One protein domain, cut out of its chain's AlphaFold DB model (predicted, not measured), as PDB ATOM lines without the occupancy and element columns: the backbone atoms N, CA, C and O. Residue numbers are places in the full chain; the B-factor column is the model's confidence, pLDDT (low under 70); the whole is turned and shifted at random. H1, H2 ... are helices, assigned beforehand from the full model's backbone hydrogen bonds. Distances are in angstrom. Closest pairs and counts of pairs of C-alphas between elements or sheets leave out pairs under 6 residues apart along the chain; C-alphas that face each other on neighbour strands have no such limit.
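Overview. This is residues 26 to 159 of the 164 residues of an uncharacterized protein of Variovorax sp. JS1663 (UniProt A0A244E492). Two long helices, H1 and H4, run opposite ways along an elongated all-helix body, and the shorter H2 and H3 complete an up-and-down bundle of four, each running against the one before. H5 folds back from the far end of H4. The printed part has 134 residues, with five named helices, H1 to H5, and no named strand. It is compact, with a radius of gyration of the C-alphas of 16.0 A and spans of 49 by 29 by 26 A.

Arrangement. H4, residues 107 to 132, is the hub. It touches H1, residues 26 to 48, the closest C-alphas being Ala 44 and Ile 110, 5.7 A apart. H4 touches H3, residues 89 to 100, with residues 109 to 116 alone; Ile 96 and Asp 109 have the closest C-alphas, 5.9 A. H4 touches H5, residues 139 to 159, with residues 122 to 131 alone, at a steep tilt of 46 degrees; the closest C-alphas, Met 126 and Ala 149, are 5.9 A apart. H2, residues 54 to 67, makes hairpins with H1 and H3. Every O i to N i+4 pair is within hydrogen-bond range except in H2, 8 of 10.

Along the chain. H4 measures 36.6 A, H1 32.9 A. H1 begins at C-alpha 26 (206.284, -50.581, 90.776); H5 ends at C-alpha 159 (192.177, -45.264, 69.109).

Size, cuts and confidence. The printed part has no cut. The link from H2 to H3 is long. Confidence is low at, among others, residues 121 to 159.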
ATOM      1  N   GLU A  26     206.997 -50.367  92.033       61.47
ATOM      2  CA  GLU A  26     206.284 -50.581  90.776       61.47
ATOM      3  C   GLU A  26     205.858 -52.046  90.615       61.47
ATOM      4  O   GLU A  26     204.701 -52.312  90.297       61.47
ATOM      5  N   VAL A  27     206.748 -53.006  90.892       61.28
ATOM      6  CA  VAL A  27     206.434 -54.446  90.817       61.28
ATOM      7  C   VAL A  27     205.373 -54.830  91.850       61.28
ATOM      8  O   VAL A  27     204.391 -55.489  91.506       61.28
ATOM      9  N   THR A  28     205.518 -54.375  93.099       66.19
ATOM     10  CA  THR A  28     204.514 -54.596  94.152       66.19
ATOM     11  C   THR A  28     203.170 -53.988  93.762       66.19
ATOM     12  O   THR A  28     202.138 -54.649  93.860       66.19
ATOM     13  N   ARG A  29     203.176 -52.776  93.197       68.00
ATOM     14  CA  ARG A  29     201.967 -52.133  92.672       68.00
ATOM     15  C   ARG A  29     201.276 -52.973  91.589       68.00
ATOM     16  O   ARG A  29     200.050 -53.056  91.589       68.00
ATOM     17  N   PHE A  30     202.023 -53.600  90.680       66.44
ATOM     18  CA  PHE A  30     201.450 -54.475  89.649       66.44
ATOM     19  C   PHE A  30     200.856 -55.760  90.214       66.44
ATOM     20  O   PHE A  30     199.778 -56.177  89.785       66.44
ATOM     21  N   GLN A  31     201.524 -56.363  91.195       68.50
ATOM     22  CA  GLN A  31     201.003 -57.529  91.902       68.50
ATOM     23  C   GLN A  31     199.699 -57.193  92.633       68.50
ATOM     24  O   GLN A  31     198.736 -57.953  92.547       68.50
ATOM     25  N   ASP A  32     199.630 -56.039  93.295       73.31
ATOM     26  CA  ASP A  32     198.428 -55.602  94.005       73.31
ATOM     27  C   ASP A  32     197.291 -55.240  93.043       73.31
ATOM     28  O   ASP A  32     196.147 -55.638  93.265       73.31
ATOM     29  N   GLN A  33     197.596 -54.607  91.904       70.81
ATOM     30  CA  GLN A  33     196.616 -54.393  90.837       70.81
ATOM     31  C   GLN A  33     196.109 -55.722  90.249       70.81
ATOM     32  O   GLN A  33     194.914 -55.851  89.990       70.81
ATOM     33  N   ALA A  34     196.975 -56.719  90.051       70.88
ATOM     34  CA  ALA A  34     196.572 -58.035  89.559       70.88
ATOM     35  C   ALA A  34     195.665 -58.772  90.558       70.88
ATOM     36  O   ALA A  34     194.631 -59.309  90.160       70.88
ATOM     37  N   LYS A  35     195.998 -58.734  91.856       74.06
ATOM     38  CA  LYS A  35     195.140 -59.264  92.932       74.06
ATOM     39  C   LYS A  35     193.785 -58.560  92.961       74.06
ATOM     40  O   LYS A  35     192.753 -59.221  93.046       74.06
ATOM     41  N   PHE A  36     193.785 -57.233  92.831       79.44
ATOM     42  CA  PHE A  36     192.566 -56.430  92.779       79.44
ATOM     43  C   PHE A  36     191.675 -56.834  91.597       79.44
ATOM     44  O   PHE A  36     190.493 -57.112  91.777       79.44
ATOM     45  N   VAL A  37     192.244 -56.950  90.393       78.50
ATOM     46  CA  VAL A  37     191.517 -57.380  89.188       78.50
ATOM     47  C   VAL A  37     190.948 -58.791  89.334       78.50
ATOM     48  O   VAL A  37     189.783 -59.011  88.997       78.50
ATOM     49  N   ALA A  38     191.735 -59.736  89.853       77.25
ATOM     50  CA  ALA A  38     191.288 -61.107  90.074       77.25
ATOM     51  C   ALA A  38     190.088 -61.160  91.031       77.25
ATOM     52  O   ALA A  38     189.090 -61.812  90.726       77.25
ATOM     53  N   ALA A  39     190.149 -60.411  92.133       80.38
ATOM     54  CA  ALA A  39     189.064 -60.351  93.102       80.38
ATOM     55  C   ALA A  39     187.795 -59.700  92.531       80.38
ATOM     56  O   ALA A  39     186.699 -60.231  92.709       80.38
ATOM     57  N   LEU A  40     187.920 -58.594  91.785       83.50
ATOM     58  CA  LEU A  40     186.773 -57.979  91.109       83.50
ATOM     59  C   LEU A  40     186.106 -58.960  90.139       83.50
ATOM     60  O   LEU A  40     184.883 -59.095  90.120       83.50
ATOM     61  N   LYS A  41     186.906 -59.681  89.351       83.75
ATOM     62  CA  LYS A  41     186.407 -60.687  88.409       83.75
ATOM     63  C   LYS A  41     185.678 -61.819  89.127       83.75
ATOM     64  O   LYS A  41     184.595 -62.209  88.694       83.75
ATOM     65  N   GLU A  42     186.240 -62.312  90.229       84.50
ATOM     66  CA  GLU A  42     185.618 -63.345  91.054       84.50
ATOM     67  C   GLU A  42     184.256 -62.887  91.588       84.50
ATOM     68  O   GLU A  42     183.280 -63.629  91.474       84.50
ATOM     69  N   VAL A  43     184.161 -61.656  92.104       85.88
ATOM     70  CA  VAL A  43     182.892 -61.086  92.577       85.88
ATOM     71  C   VAL A  43     181.885 -60.973  91.431       85.88
ATOM     72  O   VAL A  43     180.761 -61.448  91.578       85.88
ATOM     73  N   ALA A  44     182.283 -60.419  90.279       84.31
ATOM     74  CA  ALA A  44     181.404 -60.226  89.119       84.31
ATOM     75  C   ALA A  44     180.798 -61.530  88.589       84.31
ATOM     76  O   ALA A  44     179.654 -61.550  88.135       84.31
ATOM     77  N   VAL A  45     181.589 -62.605  88.576       84.94
ATOM     78  CA  VAL A  45     181.147 -63.932  88.132       84.94
ATOM     79  C   VAL A  45     180.280 -64.572  89.206       84.94
ATOM     80  O   VAL A  45     179.176 -65.020  88.917       84.94
ATOM     81  N   SER A  46     180.737 -64.562  90.456       84.31
ATOM     82  CA  SER A  46     180.059 -65.271  91.539       84.31
ATOM     83  C   SER A  46     178.696 -64.672  91.879       84.31
ATOM     84  O   SER A  46     177.776 -65.426  92.177       84.31
ATOM     85  N   ILE A  47     178.530 -63.347  91.800       84.62
ATOM     86  CA  ILE A  47     177.215 -62.720  91.994       84.62
ATOM     87  C   ILE A  47     176.283 -62.967  90.797       84.62
ATOM     88  O   ILE A  47     175.105 -63.250  90.993       84.62
ATOM     89  N   ALA A  48     176.805 -62.940  89.563       84.31
ATOM     90  CA  ALA A  48     176.015 -63.193  88.353       84.31
ATOM     91  C   ALA A  48     175.539 -64.652  88.248       84.31
ATOM     92  O   ALA A  48     174.495 -64.926  87.666       84.31
ATOM     93  N   GLU A  49     176.303 -65.586  88.809       90.00
ATOM     94  CA  GLU A  49     175.964 -67.010  88.869       90.00
ATOM     95  C   GLU A  49     175.260 -67.405  90.178       90.00
ATOM     96  O   GLU A  49     175.139 -68.592  90.474       90.00
ATOM     97  N   PHE A  50     174.813 -66.427  90.977       84.81
ATOM     98  CA  PHE A  50     174.111 -66.642  92.249       84.81
ATOM     99  C   PHE A  50     174.892 -67.484  93.280       84.81
ATOM    100  O   PHE A  50     174.306 -68.063  94.193       84.81
ATOM    101  N   ARG A  51     176.227 -67.544  93.165       87.81
ATOM    102  CA  ARG A  51     177.120 -68.221  94.123       87.81
ATOM    103  C   ARG A  51     177.403 -67.374  95.365       87.81
ATOM    104  O   ARG A  51     177.799 -67.921  96.389       87.81
ATOM    105  N   LEU A  52     177.234 -66.054  95.265       87.81
ATOM    106  CA  LEU A  52     177.317 -65.116  96.383       87.81
ATOM    107  C   LEU A  52     176.002 -64.364  96.542       87.81
ATOM    108  O   LEU A  52     175.366 -63.984  95.557       87.81
ATOM    109  N   THR A  53     175.641 -64.087  97.793       88.38
ATOM    110  CA  THR A  53     174.608 -63.098  98.095       88.38
ATOM    111  C   THR A  53     175.145 -61.683  97.884       88.38
ATOM    112  O   THR A  53     176.356 -61.450  97.828       88.38
ATOM    113  N   ARG A  54     174.232 -60.715  97.800       85.75
ATOM    114  CA  ARG A  54     174.569 -59.293  97.671       85.75
ATOM    115  C   ARG A  54     175.484 -58.804  98.798       85.75
ATOM    116  O   ARG A  54     176.518 -58.205  98.520       85.75
ATOM    117  N   ASP A  55     175.164 -59.155 100.041       87.31
ATOM    118  CA  ASP A  55     175.955 -58.772 101.217       87.31
ATOM    119  C   ASP A  55     177.358 -59.388 101.193       87.31
ATOM    120  O   ASP A  55     178.344 -58.726 101.515       87.31
ATOM    121  N   GLN A  56     177.473 -60.646 100.757       88.12
ATOM    122  CA  GLN A  56     178.769 -61.310 100.613       88.12
ATOM    123  C   GLN A  56     179.610 -60.672  99.503       88.12
ATOM    124  O   GLN A  56     180.814 -60.485  99.668       88.12
ATOM    125  N   ALA A  57     178.988 -60.323  98.376       87.19
ATOM    126  CA  ALA A  57     179.660 -59.625  97.290       87.19
ATOM    127  C   ALA A  57     180.120 -58.223  97.725       87.19
ATOM    128  O   ALA A  57     181.260 -57.851  97.451       87.19
ATOM    129  N   ALA A  58     179.285 -57.480  98.457       88.06
ATOM    130  CA  ALA A  58     179.648 -56.189  99.037       88.06
ATOM    131  C   ALA A  58     180.843 -56.318  99.993       88.06
ATOM    132  O   ALA A  58     181.820 -55.585  99.848       88.06
ATOM    133  N   ALA A  59     180.810 -57.285 100.917       87.94
ATOM    134  CA  ALA A  59     181.906 -57.543 101.851       87.94
ATOM    135  C   ALA A  59     183.224 -57.834 101.117       87.94
ATOM    136  O   ALA A  59     184.233 -57.185 101.394       87.94
ATOM    137  N   LYS A  60     183.199 -58.717 100.109       87.94
ATOM    138  CA  LYS A  60     184.378 -59.002  99.278       87.94
ATOM    139  C   LYS A  60     184.905 -57.758  98.567       87.94
ATOM    140  O   LYS A  60     186.116 -57.570  98.501       87.94
ATOM    141  N   LEU A  61     184.027 -56.896  98.045       86.62
ATOM    142  CA  LEU A  61     184.446 -55.636  97.423       86.62
ATOM    143  C   LEU A  61     185.093 -54.689  98.441       86.62
ATOM    144  O   LEU A  61     186.129 -54.096  98.142       86.62
ATOM    145  N   PHE A  62     184.544 -54.585  99.653       86.25
ATOM    146  CA  PHE A  62     185.140 -53.782 100.722       86.25
ATOM    147  C   PHE A  62     186.506 -54.301 101.181       86.25
ATOM    148  O   PHE A  62     187.365 -53.489 101.517       86.25
ATOM    149  N   GLU A  63     186.751 -55.611 101.132       85.81
ATOM    150  CA  GLU A  63     188.056 -56.207 101.452       85.81
ATOM    151  C   GLU A  63     189.141 -55.893 100.412       85.81
ATOM    152  O   GLU A  63     190.318 -55.790 100.761       85.81
ATOM    153  N   VAL A  64     188.770 -55.692  99.141       81.06
ATOM    154  CA  VAL A  64     189.742 -55.403  98.071       81.06
ATOM    155  C   VAL A  64     189.985 -53.920  97.820       81.06
ATOM    156  O   VAL A  64     191.036 -53.567  97.291       81.06
ATOM    157  N   ILE A  65     189.089 -53.027  98.248       78.31
ATOM    158  CA  ILE A  65     189.305 -51.569  98.181       78.31
ATOM    159  C   ILE A  65     190.620 -51.126  98.872       78.31
ATOM    160  O   ILE A  65     191.335 -50.282  98.325       78.31
ATOM    161  N   PRO A  66     191.022 -51.679 100.033       78.19
ATOM    162  CA  PRO A  66     192.316 -51.387 100.642       78.19
ATOM    163  C   PRO A  66     193.537 -51.675  99.757       78.19
ATOM    164  O   PRO A  66     194.519 -50.945  99.901       78.19
ATOM    165  N   LEU A  67     193.457 -52.658  98.845       73.75
ATOM    166  CA  LEU A  67     194.540 -53.066  97.929       73.75
ATOM    167  C   LEU A  67     194.831 -52.034  96.832       73.75
ATOM    168  O   LEU A  67     195.824 -52.140  96.117       73.75
ATOM    169  N   ILE A  68     193.963 -51.036  96.674       70.25
ATOM    170  CA  ILE A  68     194.157 -49.951  95.718       70.25
ATOM    171  C   ILE A  68     195.384 -49.137  96.161       70.25
ATOM    172  O   ILE A  68     195.402 -48.664  97.302       70.25
ATOM    173  N   PRO A  69     196.403 -48.930  95.306       65.31
ATOM    174  CA  PRO A  69     197.561 -48.124  95.677       65.31
ATOM    175  C   PRO A  69     197.132 -46.698  96.046       65.31
ATOM    176  O   PRO A  69     196.257 -46.126  95.393       65.31
ATOM    177  N   GLN A  70     197.736 -46.116  97.090       62.56
ATOM    178  CA  GLN A  70     197.313 -44.809  97.618       62.56
ATOM    179  C   GLN A  70     197.333 -43.690  96.572       62.56
ATOM    180  O   GLN A  70     196.430 -42.863  96.571       62.56
ATOM    181  N   ASP A  71     198.270 -43.738  95.625       58.12
ATOM    182  CA  ASP A  71     198.390 -42.762  94.532       58.12
ATOM    183  C   ASP A  71     197.162 -42.730  93.600       58.12
ATOM    184  O   ASP A  71     196.979 -41.785  92.840       58.12
ATOM    185  N   PHE A  72     196.307 -43.758  93.658       57.59
ATOM    186  CA  PHE A  72     195.055 -43.849  92.905       57.59
ATOM    187  C   PHE A  72     193.804 -43.776  93.781       57.59
ATOM    188  O   PHE A  72     192.686 -43.760  93.251       57.59
ATOM    189  N   LYS A  73     193.965 -43.703  95.108       59.28
ATOM    190  CA  LYS A  73     192.880 -43.398  96.043       59.28
ATOM    191  C   LYS A  73     192.549 -41.906  95.949       59.28
ATOM    192  O   LYS A  73     192.726 -41.149  96.893       59.28
ATOM    193  N   HIS A  74     192.050 -41.468  94.800       57.56
ATOM    194  CA  HIS A  74     191.204 -40.285  94.761       57.56
ATOM    195  C   HIS A  74     189.828 -40.745  95.243       57.56
ATOM    196  O   HIS A  74     189.055 -41.343  94.491       57.56
ATOM    197  N   THR A  75     189.627 -40.582  96.552       54.62
ATOM    198  CA  THR A  75     188.579 -41.164  97.407       54.62
ATOM    199  C   THR A  75     187.201 -40.536  97.219       54.62
ATOM    200  O   THR A  75     186.391 -40.538  98.143       54.62
ATOM    201  N   ASP A  76     186.910 -39.983  96.048       60.31
ATOM    202  CA  ASP A  76     185.591 -39.424  95.806       60.31
ATOM    203  C   ASP A  76     184.669 -40.552  95.360       60.31
ATOM    204  O   ASP A  76     184.710 -41.033  94.223       60.31
ATOM    205  N   VAL A  77     183.852 -41.015  96.305       70.38
ATOM    206  CA  VAL A  77     182.752 -41.933  96.020       70.38
ATOM    207  C   VAL A  77     181.727 -41.162  95.188       70.38
ATOM    208  O   VAL A  77     181.217 -40.141  95.658       70.38
ATOM    209  N   PRO A  78     181.405 -41.602  93.960       69.69
ATOM    210  CA  PRO A  78     180.406 -40.926  93.158       69.69
ATOM    211  C   PRO A  78     179.041 -40.998  93.864       69.69
ATOM    212  O   PRO A  78     178.694 -42.027  94.450       69.69
ATOM    213  N   PRO A  79     178.229 -39.932  93.796       71.31
ATOM    214  CA  PRO A  79     176.913 -39.900  94.441       71.31
ATOM    215  C   PRO A  79     175.915 -40.893  93.820       71.31
ATOM    216  O   PRO A  79     174.973 -41.305  94.494       71.31
ATOM    217  N   SER A  80     176.110 -41.269  92.551       72.62
ATOM    218  CA  SER A  80     175.384 -42.335  91.851       72.62
ATOM    219  C   SER A  80     176.202 -42.857  90.663       72.62
ATOM    220  O   SER A  80     177.090 -42.158  90.163       72.62
ATOM    221  N   LEU A  81     175.886 -44.060  90.175       70.31
ATOM    222  CA  LEU A  81     176.544 -44.651  89.003       70.31
ATOM    223  C   LEU A  81     176.302 -43.874  87.702       70.31
ATOM    224  O   LEU A  81     177.203 -43.795  86.863       70.31
ATOM    225  N   ASP A  82     175.156 -43.204  87.571       65.19
ATOM    226  CA  ASP A  82     174.850 -42.327  86.430       65.19
ATOM    227  C   ASP A  82     175.857 -41.179  86.283       65.19
ATOM    228  O   ASP A  82     176.112 -40.680  85.186       65.19
ATOM    229  N   LYS A  83     176.480 -40.776  87.396       64.94
ATOM    230  CA  LYS A  83     177.488 -39.713  87.456       64.94
ATOM    231  C   LYS A  83     178.920 -40.239  87.342       64.94
ATOM    232  O   LYS A  83     179.845 -39.516  87.683       64.94
ATOM    233  N   ARG A  84     179.137 -41.453  86.817       64.81
ATOM    234  CA  ARG A  84     180.472 -42.068  86.631       64.81
ATOM    235  C   ARG A  84     181.482 -41.221  85.840       64.81
ATOM    236  O   ARG A  84     182.684 -41.440  85.964       64.81
ATOM    237  N   LEU A  85     181.023 -40.275  85.018       58.25
ATOM    238  CA  LEU A  85     181.892 -39.388  84.241       58.25
ATOM    239  C   LEU A  85     182.635 -38.413  85.170       58.25
ATOM    240  O   LEU A  85     182.018 -37.538  85.769       58.25
ATOM    241  N   GLY A  86     183.960 -38.560  85.258       56.34
ATOM    242  CA  GLY A  86     184.838 -37.684  86.048       56.34
ATOM    243  C   GLY A  86     185.321 -38.266  87.381       56.34
ATOM    244  O   GLY A  86     186.142 -37.633  88.036       56.34
ATOM    245  N   PHE A  87     184.873 -39.467  87.764       66.75
ATOM    246  CA  PHE A  87     185.326 -40.146  88.985       66.75
ATOM    247  C   PHE A  87     186.347 -41.246  88.688       66.75
ATOM    248  O   PHE A  87     186.389 -41.820  87.597       66.75
ATOM    249  N   SER A  88     187.178 -41.564  89.683       74.06
ATOM    250  CA  SER A  88     188.142 -42.656  89.573       74.06
ATOM    251  C   SER A  88     187.417 -44.007  89.495       74.06
ATOM    252  O   SER A  88     186.384 -44.219  90.133       74.06
ATOM    253  N   LYS A  89     187.983 -44.969  88.755       77.38
ATOM    254  CA  LYS A  89     187.465 -46.355  88.688       77.38
ATOM    255  C   LYS A  89     187.313 -46.974  90.080       77.38
ATOM    256  O   LYS A  89     186.422 -47.778  90.321       77.38
ATOM    257  N   TYR A  90     188.180 -46.560  90.992       78.50
ATOM    258  CA  TYR A  90     188.221 -46.961  92.388       78.50
ATOM    259  C   TYR A  90     187.044 -46.402  93.198       78.50
ATOM    260  O   TYR A  90     186.401 -47.158  93.922       78.50
ATOM    261  N   GLY A  91     186.696 -45.125  93.004       76.00
ATOM    262  CA  GLY A  91     185.477 -44.535  93.561       76.00
ATOM    263  C   GLY A  91     184.218 -45.231  93.038       76.00
ATOM    264  O   GLY A  91     183.312 -45.535  93.810       76.00
ATOM    265  N   VAL A  92     184.190 -45.586  91.748       82.00
ATOM    266  CA  VAL A  92     183.079 -46.353  91.154       82.00
ATOM    267  C   VAL A  92     182.947 -47.747  91.784       82.00
ATOM    268  O   VAL A  92     181.839 -48.142  92.130       82.00
ATOM    269  N   VAL A  93     184.050 -48.470  92.015       85.56
ATOM    270  CA  VAL A  93     184.025 -49.765  92.730       85.56
ATOM    271  C   VAL A  93     183.501 -49.606  94.160       85.56
ATOM    272  O   VAL A  93     182.688 -50.414  94.606       85.56
ATOM    273  N   GLN A  94     183.919 -48.555  94.870       85.25
ATOM    274  CA  GLN A  94     183.424 -48.270  96.218       85.25
ATOM    275  C   GLN A  94     181.919 -47.985  96.230       85.25
ATOM    276  O   GLN A  94     181.226 -48.411  97.154       85.25
ATOM    277  N   ARG A  95     181.398 -47.323  95.192       85.81
ATOM    278  CA  ARG A  95     179.959 -47.105  95.041       85.81
ATOM    279  C   ARG A  95     179.202 -48.403  94.761       85.81
ATOM    280  O   ARG A  95     178.209 -48.659  95.430       85.81
ATOM    281  N   ILE A  96     179.713 -49.253  93.870       86.75
ATOM    282  CA  ILE A  96     179.125 -50.574  93.591       86.75
ATOM    283  C   ILE A  96     179.055 -51.424  94.866       86.75
ATOM    284  O   ILE A  96     178.047 -52.073  95.121       86.75
ATOM    285  N   ALA A  97     180.085 -51.387  95.718       86.31
ATOM    286  CA  ALA A  97     180.059 -52.095  96.999       86.31
ATOM    287  C   ALA A  97     178.919 -51.607  97.920       86.31
ATOM    288  O   ALA A  97     178.277 -52.416  98.589       86.31
ATOM    289  N   GLN A  98     178.638 -50.299  97.931       85.19
ATOM    290  CA  GLN A  98     177.514 -49.719  98.677       85.19
ATOM    291  C   GLN A  98     176.156 -50.091  98.065       85.19
ATOM    292  O   GLN A  98     175.228 -50.409  98.804       85.19
ATOM    293  N   ASP A  99     176.041 -50.085  96.736       85.50
ATOM    294  CA  ASP A  99     174.802 -50.434  96.030       85.50
ATOM    295  C   ASP A  99     174.486 -51.943  96.155       85.50
ATOM    296  O   ASP A  99     173.323 -52.337  96.323       85.50
ATOM    297  N   PHE A 100     175.516 -52.796  96.218       84.38
ATOM    298  CA  PHE A 100     175.377 -54.215  96.557       84.38
ATOM    299  C   PHE A 100     174.824 -54.412  97.968       84.38
ATOM    300  O   PHE A 100     173.906 -55.210  98.123       84.38
ATOM    301  N   ALA A 101     175.289 -53.646  98.958       80.94
ATOM    302  CA  ALA A 101     174.731 -53.669 100.315       80.94
ATOM    303  C   ALA A 101     173.300 -53.087 100.410       80.94
ATOM    304  O   ALA A 101     172.640 -53.215 101.441       80.94
ATOM    305  N   GLY A 102     172.820 -52.415  99.357       79.50
ATOM    306  CA  GLY A 102     171.459 -51.896  99.247       79.50
ATOM    307  C   GLY A 102     170.481 -52.869  98.576       79.50
ATOM    308  O   GLY A 102     170.760 -54.048  98.377       79.50
ATOM    309  N   THR A 103     169.309 -52.361  98.184       68.81
ATOM    310  CA  THR A 103     168.234 -53.142  97.534       68.81
ATOM    311  C   THR A 103     168.026 -52.814  96.049       68.81
ATOM    312  O   THR A 103     167.116 -53.356  95.426       68.81
ATOM    313  N   GLY A 104     168.875 -51.969  95.452       68.56
ATOM    314  CA  GLY A 104     168.767 -51.538  94.050       68.56
ATOM    315  C   GLY A 104     169.031 -52.644  93.009       68.56
ATOM    316  O   GLY A 104     169.449 -53.744  93.376       68.56
ATOM    317  N   PRO A 105     168.784 -52.390  91.714       75.94
ATOM    318  CA  PRO A 105     169.094 -53.331  90.634       75.94
ATOM    319  C   PRO A 105     170.613 -53.533  90.478       75.94
ATOM    320  O   PRO A 105     171.347 -52.559  90.383       75.94
ATOM    321  N   ILE A 106     171.076 -54.790  90.429       83.06
ATOM    322  CA  ILE A 106     172.516 -55.145  90.423       83.06
ATOM    323  C   ILE A 106     173.101 -55.414  89.028       83.06
ATOM    324  O   ILE A 106     174.315 -55.531  88.874       83.06
ATOM    325  N   ASP A 107     172.262 -55.549  87.999       84.19
ATOM    326  CA  ASP A 107     172.722 -55.946  86.660       84.19
ATOM    327  C   ASP A 107     173.636 -54.889  86.023       84.19
ATOM    328  O   ASP A 107     174.624 -55.216  85.356       84.19
ATOM    329  N   GLU A 108     173.328 -53.611  86.252       83.38
ATOM    330  CA  GLU A 108     174.152 -52.500  85.779       83.38
ATOM    331  C   GLU A 108     175.496 -52.449  86.512       83.38
ATOM    332  O   GLU A 108     176.540 -52.344  85.867       83.38
ATOM    333  N   ASP A 109     175.490 -52.636  87.828       84.06
ATOM    334  CA  ASP A 109     176.689 -52.692  88.662       84.06
ATOM    335  C   ASP A 109     177.643 -53.797  88.199       84.06
ATOM    336  O   ASP A 109     178.836 -53.559  88.012       84.06
ATOM    337  N   ILE A 110     177.119 -55.000  87.929       84.94
ATOM    338  CA  ILE A 110     177.901 -56.129  87.408       84.94
ATOM    339  C   ILE A 110     178.504 -55.779  86.043       84.94
ATOM    340  O   ILE A 110     179.673 -56.081  85.778       84.94
ATOM    341  N   LYS A 111     177.732 -55.130  85.163       85.56
ATOM    342  CA  LYS A 111     178.207 -54.702  83.840       85.56
ATOM    343  C   LYS A 111     179.336 -53.675  83.956       85.56
ATOM    344  O   LYS A 111     180.354 -53.821  83.277       85.56
ATOM    345  N   VAL A 112     179.184 -52.676  84.823       84.88
ATOM    346  CA  VAL A 112     180.213 -51.657  85.081       84.88
ATOM    347  C   VAL A 112     181.456 -52.297  85.697       84.88
ATOM    348  O   VAL A 112     182.572 -52.004  85.269       84.88
ATOM    349  N   LEU A 113     181.291 -53.234  86.630       84.31
ATOM    350  CA  LEU A 113     182.407 -53.935  87.257       84.31
ATOM    351  C   LEU A 113     183.203 -54.759  86.234       84.31
ATOM    352  O   LEU A 113     184.432 -54.702  86.219       84.31
ATOM    353  N   ARG A 114     182.523 -55.442  85.301       84.00
ATOM    354  CA  ARG A 114     183.167 -56.139  84.170       84.00
ATOM    355  C   ARG A 114     183.904 -55.184  83.232       84.00
ATOM    356  O   ARG A 114     184.991 -55.520  82.766       84.00
ATOM    357  N   GLN A 115     183.351 -54.000  82.967       83.31
ATOM    358  CA  GLN A 115     184.030 -52.979  82.165       83.31
ATOM    359  C   GLN A 115     185.321 -52.506  82.853       83.31
ATOM    360  O   GLN A 115     186.376 -52.472  82.221       83.31
ATOM    361  N   ILE A 116     185.259 -52.203  84.154       81.62
ATOM    362  CA  ILE A 116     186.429 -51.803  84.948       81.62
ATOM    363  C   ILE A 116     187.499 -52.899  84.921       81.62
ATOM    364  O   ILE A 116     188.668 -52.593  84.682       81.62
ATOM    365  N   VAL A 117     187.104 -54.166  85.097       80.38
ATOM    366  CA  VAL A 117     188.000 -55.327  84.975       80.38
ATOM    367  C   VAL A 117     188.673 -55.351  83.604       80.38
ATOM    368  O   VAL A 117     189.898 -55.386  83.553       80.38
ATOM    369  N   GLY A 118     187.919 -55.252  82.505       74.06
ATOM    370  CA  GLY A 118     188.488 -55.290  81.154       74.06
ATOM    371  C   GLY A 118     189.485 -54.158  80.883       74.06
ATOM    372  O   GLY A 118     190.539 -54.369  80.279       74.06
ATOM    373  N   GLU A 119     189.203 -52.951  81.375       72.69
ATOM    374  CA  GLU A 119     190.116 -51.818  81.221       72.69
ATOM    375  C   GLU A 119     191.390 -51.960  82.076       72.69
ATOM    376  O   GLU A 119     192.466 -51.533  81.650       72.69
ATOM    377  N   LEU A 120     191.293 -52.547  83.274       72.19
ATOM    378  CA  LEU A 120     192.449 -52.823  84.133       72.19
ATOM    379  C   LEU A 120     193.285 -54.004  83.604       72.19
ATOM    380  O   LEU A 120     194.513 -53.914  83.609       72.19
ATOM    381  N   GLU A 121     192.644 -55.067  83.102       68.38
ATOM    382  CA  GLU A 121     193.292 -56.220  82.453       68.38
ATOM    383  C   GLU A 121     194.076 -55.788  81.206       68.38
ATOM    384  O   GLU A 121     195.203 -56.236  81.012       68.38
ATOM    385  N   SER A 122     193.543 -54.868  80.392       63.47
ATOM    386  CA  SER A 122     194.263 -54.318  79.232       63.47
ATOM    387  C   SER A 122     195.571 -53.617  79.631       63.47
ATOM    388  O   SER A 122     196.608 -53.821  78.993       63.47
ATOM    389  N   GLY A 123     195.553 -52.838  80.717       61.62
ATOM    390  CA  GLY A 123     196.756 -52.200  81.259       61.62
ATOM    391  C   GLY A 123     197.779 -53.210  81.793       61.62
ATOM    392  O   GLY A 123     198.972 -53.077  81.517       61.62
ATOM    393  N   LEU A 124     197.315 -54.246  82.503       62.22
ATOM    394  CA  LEU A 124     198.160 -55.332  83.018       62.22
ATOM    395  C   LEU A 124     198.775 -56.182  81.899       62.22
ATOM    396  O   LEU A 124     199.958 -56.508  81.955       62.22
ATOM    397  N   GLY A 125     197.994 -56.523  80.871       51.62
ATOM    398  CA  GLY A 125     198.444 -57.331  79.739       51.62
ATOM    399  C   GLY A 125     199.585 -56.664  78.974       51.62
ATOM    400  O   GLY A 125     200.564 -57.320  78.629       51.62
ATOM    401  N   MET A 126     199.518 -55.344  78.789       57.75
ATOM    402  CA  MET A 126     200.611 -54.588  78.176       57.75
ATOM    403  C   MET A 126     201.882 -54.628  79.026       57.75
ATOM    404  O   MET A 126     202.956 -54.871  78.481       57.75
ATOM    405  N   PHE A 127     201.774 -54.462  80.348       54.44
ATOM    406  CA  PHE A 127     202.919 -54.593  81.253       54.44
ATOM    407  C   PHE A 127     203.542 -55.993  81.180       54.44
ATOM    408  O   PHE A 127     204.742 -56.109  80.955       54.44
ATOM    409  N   LEU A 128     202.734 -57.055  81.266       54.25
ATOM    410  CA  LEU A 128     203.194 -58.445  81.173       54.25
ATOM    411  C   LEU A 128     203.905 -58.758  79.848       54.25
ATOM    412  O   LEU A 128     204.902 -59.479  79.847       54.25
ATOM    413  N   VAL A 129     203.440 -58.200  78.725       55.44
ATOM    414  CA  VAL A 129     204.102 -58.338  77.414       55.44
ATOM    415  C   VAL A 129     205.480 -57.676  77.404       55.44
ATOM    416  O   VAL A 129     206.405 -58.195  76.784       55.44
ATOM    417  N   PHE A 130     205.646 -56.537  78.074       53.19
ATOM    418  CA  PHE A 130     206.960 -55.905  78.187       53.19
ATOM    419  C   PHE A 130     207.870 -56.626  79.178       53.19
ATOM    420  O   PHE A 130     209.048 -56.809  78.887       53.19
ATOM    421  N   ALA A 131     207.311 -57.094  80.291       50.25
ATOM    422  CA  ALA A 131     208.021 -57.846  81.313       50.25
ATOM    423  C   ALA A 131     208.573 -59.166  80.725       50.25
ATOM    424  O   ALA A 131     209.769 -59.430  80.762       50.25
ATOM    425  N   THR A 132     207.737 -59.948  80.034       51.62
ATOM    426  CA  THR A 132     208.166 -61.183  79.337       51.62
ATOM    427  C   THR A 132     209.228 -60.955  78.256       51.62
ATOM    428  O   THR A 132     209.976 -61.875  77.934       51.62
ATOM    429  N   ARG A 133     209.329 -59.741  77.701       51.22
ATOM    430  CA  ARG A 133     210.372 -59.354  76.732       51.22
ATOM    431  C   ARG A 133     211.672 -58.881  77.388       51.22
ATOM    432  O   ARG A 133     212.652 -58.689  76.670       51.22
ATOM    433  N   ALA A 134     211.689 -58.689  78.703       48.53
ATOM    434  CA  ALA A 134     212.858 -58.273  79.467       48.53
ATOM    435  C   ALA A 134     212.893 -58.984  80.839       48.53
ATOM    436  O   ALA A 134     212.720 -58.335  81.871       48.53
ATOM    437  N   PRO A 135     213.108 -60.315  80.856       48.22
ATOM    438  CA  PRO A 135     213.040 -61.131  82.074       48.22
ATOM    439  C   PRO A 135     214.095 -60.766  83.132       48.22
ATOM    440  O   PRO A 135     213.866 -61.014  84.310       48.22
ATOM    441  N   ASP A 136     215.194 -60.124  82.720       50.94
ATOM    442  CA  ASP A 136     216.313 -59.706  83.580       50.94
ATOM    443  C   ASP A 136     216.395 -58.175  83.748       50.94
ATOM    444  O   ASP A 136     217.446 -57.631  84.092       50.94
ATOM    445  N   ALA A 137     215.313 -57.451  83.438       48.03
ATOM    446  CA  ALA A 137     215.258 -56.007  83.625       48.03
ATOM    447  C   ALA A 137     215.432 -55.654  85.109       48.03
ATOM    448  O   ALA A 137     214.638 -56.072  85.954       48.03
ATOM    449  N   ASP A 138     216.448 -54.846  85.416       50.09
ATOM    450  CA  ASP A 138     216.516 -54.166  86.702       50.09
ATOM    451  C   ASP A 138     215.322 -53.208  86.875       50.09
ATOM    452  O   ASP A 138     214.534 -52.947  85.958       50.09
ATOM    453  N   THR A 139     215.162 -52.686  88.088       47.56
ATOM    454  CA  THR A 139     214.066 -51.784  88.456       47.56
ATOM    455  C   THR A 139     213.938 -50.576  87.520       47.56
ATOM    456  O   THR A 139     212.831 -50.102  87.256       47.56
ATOM    457  N   GLU A 140     215.060 -50.078  87.001       49.22
ATOM    458  CA  GLU A 140     215.116 -48.914  86.120       49.22
ATOM    459  C   GLU A 140     214.562 -49.278  84.736       49.22
ATOM    460  O   GLU A 140     213.642 -48.631  84.226       49.22
ATOM    461  N   ARG A 141     214.988 -50.422  84.194       54.59
ATOM    462  CA  ARG A 141     214.497 -50.958  82.925       54.59
ATOM    463  C   ARG A 141     213.025 -51.382  82.990       54.59
ATOM    464  O   ARG A 141     212.286 -51.171  82.027       54.59
ATOM    465  N   ALA A 142     212.563 -51.918  84.120       51.25
ATOM    466  CA  ALA A 142     211.149 -52.221  84.351       51.25
ATOM    467  C   ALA A 142     210.282 -50.945  84.384       51.25
ATOM    468  O   ALA A 142     209.167 -50.934  83.853       51.25
ATOM    469  N   THR A 143     210.814 -49.854  84.945       51.72
ATOM    470  CA  THR A 143     210.148 -48.543  84.992       51.72
ATOM    471  C   THR A 143     210.061 -47.896  83.605       51.72
ATOM    472  O   THR A 143     209.010 -47.373  83.232       51.72
ATOM    473  N   GLU A 144     211.113 -47.983  82.787       58.78
ATOM    474  CA  GLU A 144     211.086 -47.517  81.391       58.78
ATOM    475  C   GLU A 144     210.055 -48.276  80.545       58.78
ATOM    476  O   GLU A 144     209.277 -47.683  79.790       58.78
ATOM    477  N   LEU A 145     210.022 -49.602  80.693       57.72
ATOM    478  CA  LEU A 145     209.050 -50.459  80.022       57.72
ATOM    479  C   LEU A 145     207.619 -50.144  80.466       57.72
ATOM    480  O   LEU A 145     206.705 -50.153  79.639       57.72
ATOM    481  N   TRP A 146     207.427 -49.801  81.741       54.50
ATOM    482  CA  TRP A 146     206.151 -49.320  82.253       54.50
ATOM    483  C   TRP A 146     205.723 -47.994  81.616       54.50
ATOM    484  O   TRP A 146     204.605 -47.909  81.107       54.50
ATOM    485  N   LEU A 147     206.598 -46.985  81.587       58.38
ATOM    486  CA  LEU A 147     206.302 -45.693  80.958       58.38
ATOM    487  C   LEU A 147     205.916 -45.880  79.483       58.38
ATOM    488  O   LEU A 147     204.925 -45.316  79.011       58.38
ATOM    489  N   ALA A 148     206.634 -46.747  78.766       61.03
ATOM    490  CA  ALA A 148     206.307 -47.101  77.388       61.03
ATOM    491  C   ALA A 148     204.945 -47.815  77.261       61.03
ATOM    492  O   ALA A 148     204.183 -47.546  76.322       61.03
ATOM    493  N   ALA A 149     204.611 -48.702  78.203       55.09
ATOM    494  CA  ALA A 149     203.329 -49.399  78.252       55.09
ATOM    495  C   ALA A 149     202.162 -48.456  78.550       55.09
ATOM    496  O   ALA A 149     201.108 -48.571  77.924       55.09
ATOM    497  N   GLU A 150     202.343 -47.504  79.465       57.19
ATOM    498  CA  GLU A 150     201.321 -46.529  79.828       57.19
ATOM    499  C   GLU A 150     201.012 -45.595  78.653       57.19
ATOM    500  O   GLU A 150     199.844 -45.389  78.319       57.19
ATOM    501  N   VAL A 151     202.050 -45.098  77.967       64.50
ATOM    502  CA  VAL A 151     201.901 -44.284  76.753       64.50
ATOM    503  C   VAL A 151     201.160 -45.066  75.666       64.50
ATOM    504  O   VAL A 151     200.196 -44.559  75.094       64.50
ATOM    505  N   ARG A 152     201.528 -46.330  75.417       57.75
ATOM    506  CA  ARG A 152     200.822 -47.173  74.434       57.75
ATOM    507  C   ARG A 152     199.393 -47.510  74.840       57.75
ATOM    508  O   ARG A 152     198.519 -47.503  73.983       57.75
ATOM    509  N   SER A 153     199.134 -47.763  76.118       52.03
ATOM    510  CA  SER A 153     197.781 -47.987  76.634       52.03
ATOM    511  C   SER A 153     196.909 -46.739  76.482       52.03
ATOM    512  O   SER A 153     195.729 -46.858  76.164       52.03
ATOM    513  N   LYS A 154     197.461 -45.536  76.692       59.44
ATOM    514  CA  LYS A 154     196.753 -44.271  76.427       59.44
ATOM    515  C   LYS A 154     196.430 -44.125  74.936       59.44
ATOM    516  O   LYS A 154     195.303 -43.779  74.599       59.44
ATOM    517  N   LEU A 155     197.376 -44.460  74.056       60.62
ATOM    518  CA  LEU A 155     197.181 -44.424  72.601       60.62
ATOM    519  C   LEU A 155     196.144 -45.450  72.106       60.62
ATOM    520  O   LEU A 155     195.303 -45.098  71.285       60.62
ATOM    521  N   ASP A 156     196.156 -46.684  72.618       56.81
ATOM    522  CA  ASP A 156     195.161 -47.719  72.274       56.81
ATOM    523  C   ASP A 156     193.763 -47.378  72.816       56.81
ATOM    524  O   ASP A 156     192.751 -47.601  72.158       56.81
ATOM    525  N   ARG A 157     193.674 -46.753  73.994       54.81
ATOM    526  CA  ARG A 157     192.396 -46.231  74.505       54.81
ATOM    527  C   ARG A 157     191.850 -45.109  73.625       54.81
ATOM    528  O   ARG A 157     190.674 -45.140  73.266       54.81
ATOM    529  N   ALA A 158     192.711 -44.175  73.223       56.84
ATOM    530  CA  ALA A 158     192.343 -43.097  72.314       56.84
ATOM    531  C   ALA A 158     191.893 -43.626  70.938       56.84
ATOM    532  O   ALA A 158     190.899 -43.142  70.399       56.84
ATOM    533  N   SER A 159     192.557 -44.654  70.394       53.25
ATOM    534  CA  SER A 159     192.177 -45.264  69.109       53.25
ATOM    535  C   SER A 159     190.841 -46.015  69.170       53.25
ATOM    536  O   SER A 159     190.128 -46.079  68.172       53.25
TER     537      SER A 159